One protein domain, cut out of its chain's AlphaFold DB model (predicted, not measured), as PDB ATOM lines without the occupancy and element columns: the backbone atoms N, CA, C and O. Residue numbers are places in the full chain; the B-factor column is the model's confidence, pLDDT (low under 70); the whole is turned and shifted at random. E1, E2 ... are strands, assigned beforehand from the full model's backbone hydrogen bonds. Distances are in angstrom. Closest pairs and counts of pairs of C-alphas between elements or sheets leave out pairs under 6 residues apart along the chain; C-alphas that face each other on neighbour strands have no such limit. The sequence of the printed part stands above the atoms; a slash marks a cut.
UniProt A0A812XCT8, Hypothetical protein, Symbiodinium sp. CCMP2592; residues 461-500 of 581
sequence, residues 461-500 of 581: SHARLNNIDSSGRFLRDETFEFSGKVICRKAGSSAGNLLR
ATOM      1  N   SER A 461      16.224  14.085 -12.517       77.75
ATOM      2  CA  SER A 461      15.494  14.538 -11.330       77.75
ATOM      3  C   SER A 461      15.759  13.588 -10.158       77.75
ATOM      4  O   SER A 461      15.627  12.376 -10.327       77.75
ATOM      5  N   HIS A 462      16.073  14.124  -8.973       81.12
ATOM      6  CA  HIS A 462      16.233  13.332  -7.745       81.12
ATOM      7  C   HIS A 462      15.023  12.413  -7.527       81.12
ATOM      8  O   HIS A 462      13.893  12.896  -7.496       81.12
ATOM      9  N   ALA A 463      15.244  11.106  -7.391       82.56
ATOM     10  CA  ALA A 463      14.240  10.095  -7.070       82.56
ATOM     11  C   ALA A 463      14.943   8.823  -6.573       82.56
ATOM     12  O   ALA A 463      16.082   8.559  -6.964       82.56
ATOM     13  N   ARG A 464      14.258   8.019  -5.753       86.81
ATOM     14  CA  ARG A 464      14.773   6.740  -5.246       86.81
ATOM     15  C   ARG A 464      13.949   5.594  -5.815       86.81
ATOM     16  O   ARG A 464      12.731   5.591  -5.662       86.81
ATOM     17  N   LEU A 465      14.602   4.609  -6.436       85.88
ATOM     18  CA  LEU A 465      13.900   3.468  -7.036       85.88
ATOM     19  C   LEU A 465      13.166   2.624  -5.975       85.88
ATOM     20  O   LEU A 465      12.082   2.132  -6.238       85.88
ATOM     21  N   ASN A 466      13.697   2.542  -4.750       88.25
ATOM     22  CA  ASN A 466      13.043   1.869  -3.622       88.25
ATOM     23  C   ASN A 466      11.856   2.644  -3.007       88.25
ATOM     24  O   ASN A 466      11.253   2.151  -2.059       88.25
ATOM     25  N   ASN A 467      11.531   3.839  -3.518       91.25
ATOM     26  CA  ASN A 467      10.311   4.573  -3.172       91.25
ATOM     27  C   ASN A 467       9.320   4.650  -4.350       91.25
ATOM     28  O   ASN A 467       8.383   5.442  -4.299       91.25
ATOM     29  N   ILE A 468       9.521   3.869  -5.416       90.69
ATOM     30  CA  ILE A 468       8.612   3.786  -6.567       90.69
ATOM     31  C   ILE A 468       8.183   2.323  -6.729       90.69
ATOM     32  O   ILE A 468       9.021   1.424  -6.703       90.69
ATOM     33  N   ASP A 469       6.882   2.079  -6.860       90.19
ATOM     34  CA  ASP A 469       6.329   0.739  -7.074       90.19
ATOM     35  C   ASP A 469       6.451   0.276  -8.546       90.19
ATOM     36  O   ASP A 469       6.906   1.004  -9.432       90.19
ATOM     37  N   SER A 470       5.995  -0.944  -8.838       87.31
ATOM     38  CA  SER A 470       5.950  -1.472 -10.210       87.31
ATOM     39  C   SER A 470       4.910  -0.790 -11.115       87.31
ATOM     40  O   SER A 470       4.996  -0.930 -12.337       87.31
ATOM     41  N   SER A 471       3.951  -0.033 -10.561       88.06
ATOM     42  CA  SER A 471       2.955   0.731 -11.330       88.06
ATOM     43  C   SER A 471       3.446   2.127 -11.750       88.06
ATOM     44  O   SER A 471       2.921   2.709 -12.704       88.06
ATOM     45  N   GLY A 472       4.495   2.643 -11.102       88.69
ATOM     46  CA  GLY A 472       5.025   3.993 -11.293       88.69
ATOM     47  C   GLY A 472       4.430   5.026 -10.329       88.69
ATOM     48  O   GLY A 472       4.232   6.176 -10.719       88.69
ATOM     49  N   ARG A 473       4.131   4.637  -9.087       93.12
ATOM     50  CA  ARG A 473       3.626   5.476  -7.986       93.12
ATOM     51  C   ARG A 473       4.603   5.505  -6.815       93.12
ATOM     52  O   ARG A 473       5.370   4.566  -6.619       93.12
ATOM     53  N   PHE A 474       4.565   6.572  -6.019       94.25
ATOM     54  CA  PHE A 474       5.403   6.679  -4.823       94.25
ATOM     55  C   PHE A 474       4.878   5.807  -3.676       94.25
ATOM     56  O   PHE A 474       3.689   5.836  -3.367       94.25
ATOM     57  N   LEU A 475       5.768   5.054  -3.025       94.62
ATOM     58  CA  LEU A 475       5.423   4.154  -1.915       94.62
ATOM     59  C   LEU A 475       5.245   4.894  -0.580       94.62
ATOM     60  O   LEU A 475       4.463   4.468   0.265       94.62
ATOM     61  N   ARG A 476       5.988   5.984  -0.380       95.94
ATOM     62  CA  ARG A 476       6.014   6.808   0.834       95.94
ATOM     63  C   ARG A 476       6.153   8.279   0.466       95.94
ATOM     64  O   ARG A 476       6.710   8.611  -0.586       95.94
ATOM     65  N   ASP A 477       5.701   9.143   1.367       95.00
ATOM     66  CA  ASP A 477       5.977  10.575   1.295       95.00
ATOM     67  C   ASP A 477       7.492  10.836   1.263       95.00
ATOM     68  O   ASP A 477       8.265  10.225   2.003       95.00
ATOM     69  N   GLU A 478       7.924  11.748   0.394       92.69
ATOM     70  CA  GLU A 478       9.321  12.177   0.291       92.69
ATOM     71  C   GLU A 478       9.366  13.695   0.104       92.69
ATOM     72  O   GLU A 478       8.924  14.214  -0.923       92.69
ATOM     73  N   THR A 479       9.937  14.403   1.077       92.00
ATOM     74  CA  THR A 479      10.172  15.849   1.010       92.00
ATOM     75  C   THR A 479      11.673  16.116   0.985       92.00
ATOM     76  O   THR A 479      12.414  15.575   1.802       92.00
ATOM     77  N   PHE A 480      12.137  16.922   0.031       89.12
ATOM     78  CA  PHE A 480      13.547  17.287  -0.119       89.12
ATOM     79  C   PHE A 480      13.686  18.676  -0.741       89.12
ATOM     80  O   PHE A 480      12.840  19.097  -1.529       89.12
ATOM     81  N   GLU A 481      14.767  19.389  -0.431       85.81
ATOM     82  CA  GLU A 481      15.069  20.656  -1.095       85.81
ATOM     83  C   GLU A 481      15.871  20.428  -2.387       85.81
ATOM     84  O   GLU A 481      16.780  19.598  -2.448       85.81
ATOM     85  N   PHE A 482      15.550  21.181  -3.438       79.12
ATOM     86  CA  PHE A 482      16.323  21.224  -4.671       79.12
ATOM     87  C   PHE A 482      16.365  22.645  -5.240       79.12
ATOM     88  O   PHE A 482      15.369  23.159  -5.747       79.12
ATOM     89  N   SER A 483      17.552  23.260  -5.224       74.50
ATOM     90  CA  SER A 483      17.804  24.608  -5.763       74.50
ATOM     91  C   SER A 483      16.926  25.708  -5.136       74.50
ATOM     92  O   SER A 483      16.317  26.494  -5.865       74.50
ATOM     93  N   GLY A 484      16.836  25.765  -3.802       82.00
ATOM     94  CA  GLY A 484      16.032  26.764  -3.087       82.00
ATOM     95  C   GLY A 484      14.527  26.495  -3.130       82.00
ATOM     96  O   GLY A 484      13.734  27.417  -2.947       82.00
ATOM     97  N   LYS A 485      14.110  25.262  -3.444       86.69
ATOM     98  CA  LYS A 485      12.700  24.857  -3.518       86.69
ATOM     99  C   LYS A 485      12.479  23.536  -2.804       86.69
ATOM    100  O   LYS A 485      13.068  22.528  -3.184       86.69
ATOM    101  N   VAL A 486      11.576  23.532  -1.831       90.88
ATOM    102  CA  VAL A 486      11.070  22.299  -1.223       90.88
ATOM    103  C   VAL A 486      10.190  21.576  -2.245       90.88
ATOM    104  O   VAL A 486       9.228  22.138  -2.766       90.88
ATOM    105  N   ILE A 487      10.533  20.327  -2.547       90.88
ATOM    106  CA  ILE A 487       9.762  19.414  -3.387       90.88
ATOM    107  C   ILE A 487       9.187  18.340  -2.469       90.88
ATOM    108  O   ILE A 487       9.936  17.575  -1.866       90.88
ATOM    109  N   CYS A 488       7.860  18.277  -2.380       93.19
ATOM    110  CA  CYS A 488       7.141  17.221  -1.673       93.19
ATOM    111  C   CYS A 488       6.522  16.242  -2.678       93.19
ATOM    112  O   CYS A 488       5.935  16.645  -3.685       93.19
ATOM    113  N   ARG A 489       6.646  14.951  -2.388       92.50
ATOM    114  CA  ARG A 489       5.969  13.840  -3.060       92.50
ATOM    115  C   ARG A 489       5.071  13.151  -2.056       92.50
ATOM    116  O   ARG A 489       5.497  12.933  -0.925       92.50
ATOM    117  N   LYS A 490       3.870  12.774  -2.488       95.44
ATOM    118  CA  LYS A 490       2.900  12.057  -1.657       95.44
ATOM    119  C   LYS A 490       2.804  10.585  -2.038       95.44
ATOM    120  O   LYS A 490       2.834  10.260  -3.228       95.44
ATOM    121  N   ALA A 491       2.662   9.712  -1.047       95.62
ATOM    122  CA  ALA A 491       2.396   8.291  -1.256       95.62
ATOM    123  C   ALA A 491       1.166   8.085  -2.164       95.62
ATOM    124  O   ALA A 491       0.234   8.890  -2.176       95.62
ATOM    125  N   GLY A 492       1.185   7.043  -2.995       93.50
ATOM    126  CA  GLY A 492       0.144   6.749  -3.985       93.50
ATOM    127  C   GLY A 492       0.098   7.690  -5.200       93.50
ATOM    128  O   GLY A 492      -0.474   7.314  -6.231       93.50
ATOM    129  N   SER A 493       0.715   8.878  -5.145       94.94
ATOM    130  CA  SER A 493       0.790   9.791  -6.295       94.94
ATOM    131  C   SER A 493       1.712   9.250  -7.398       94.94
ATOM    132  O   SER A 493       2.626   8.463  -7.141       94.94
ATOM    133  N   SER A 494       1.448   9.630  -8.652       92.12
ATOM    134  CA  SER A 494       2.180   9.108  -9.813       92.12
ATOM    135  C   SER A 494       3.586   9.705  -9.919       92.12
ATOM    136  O   SER A 494       3.757  10.922  -9.977       92.12
ATOM    137  N   ALA A 495       4.590   8.837 -10.031       88.81
ATOM    138  CA  ALA A 495       5.949   9.180 -10.439       88.81
ATOM    139  C   ALA A 495       6.072   9.354 -11.972       88.81
ATOM    140  O   ALA A 495       7.091   9.838 -12.473       88.81
ATOM    141  N   GLY A 496       5.037   8.982 -12.734       87.44
ATOM    142  CA  GLY A 496       4.986   9.107 -14.188       87.44
ATOM    143  C   GLY A 496       6.083   8.292 -14.877       87.44
ATOM    144  O   GLY A 496       6.109   7.067 -14.798       87.44
ATOM    145  N   ASN A 497       7.001   8.986 -15.554       82.06
ATOM    146  CA  ASN A 497       8.155   8.374 -16.223       82.06
ATOM    147  C   ASN A 497       9.459   8.447 -15.397       82.06
ATOM    148  O   ASN A 497      10.513   8.051 -15.899       82.06
ATOM    149  N   LEU A 498       9.426   8.936 -14.149       83.44
ATOM    150  CA  LEU A 498      10.607   8.962 -13.278       83.44
ATOM    151  C   LEU A 498      11.124   7.539 -13.041       83.44
ATOM    152  O   LEU A 498      10.385   6.659 -12.620       83.44
ATOM    153  N   LEU A 499      12.407   7.326 -13.336       76.88
ATOM    154  CA  LEU A 499      13.131   6.056 -13.203       76.88
ATOM    155  C   LEU A 499      12.523   4.818 -13.904       76.88
ATOM    156  O   LEU A 499      13.116   3.747 -13.812       76.88
ATOM    157  N   ARG A 500      11.434   4.936 -14.681       78.12
ATOM    158  CA  ARG A 500      10.767   3.803 -15.364       78.12
ATOM    159  C   ARG A 500      11.738   2.949 -16.196       78.12
ATOM    160  O   ARG A 500      11.746   1.731 -16.065       78.12
TER     161      ARG A 500
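What this domain is: This is residues 461 to 500 of the 581 residues of the protein "Hypothetical protein" of Symbiodinium sp. CCMP2592 (UniProt A0A812XCT8). There is little regular structure here: one small two-stranded hairpin, E1 and E2, with its turn near Gly 484 at one end of the long axis, and winding loops before and after it that reach the other end at Ser 470. The printed part has 40 residues, with no named helix and two named strands, E1 then E2, in one antiparallel sheet. The class is all strand, but the named elements hold only 8 residues. The whole is compact, with a radius of gyration of the C-alphas of 9.9 A, yet elongated, spanning 31 by 16 by 15 A.

How they stand to each other: Go along from Ser 461 to E1, residues 478 to 481; a tight link of 4 residues leads to E2, residues 486 to 489. They form an antiparallel hairpin, their directions 163 degrees apart. Look at N 480 and O 487, 3.0 A, and N 489 and O 478, 2.8 A, within hydrogen-bond range. C-alphas 479 and 488 face each other at 4.3 A.

Where its parts are: Find C-alpha 478 at (9.321, 12.177, 0.291); E1 runs 10.3 A from there to C-alpha 481. E2 runs 10.0 A and ends at C-alpha 489, (5.969, 13.840, -3.060).

The domain as a whole: The C-alphas of Ser 470 and Gly 484 are the farthest apart, 30.8 A. Residues 461 to 477 form a long stretch with no named element. The printed part has no cut, and no printed residue is under 70 in pLDDT.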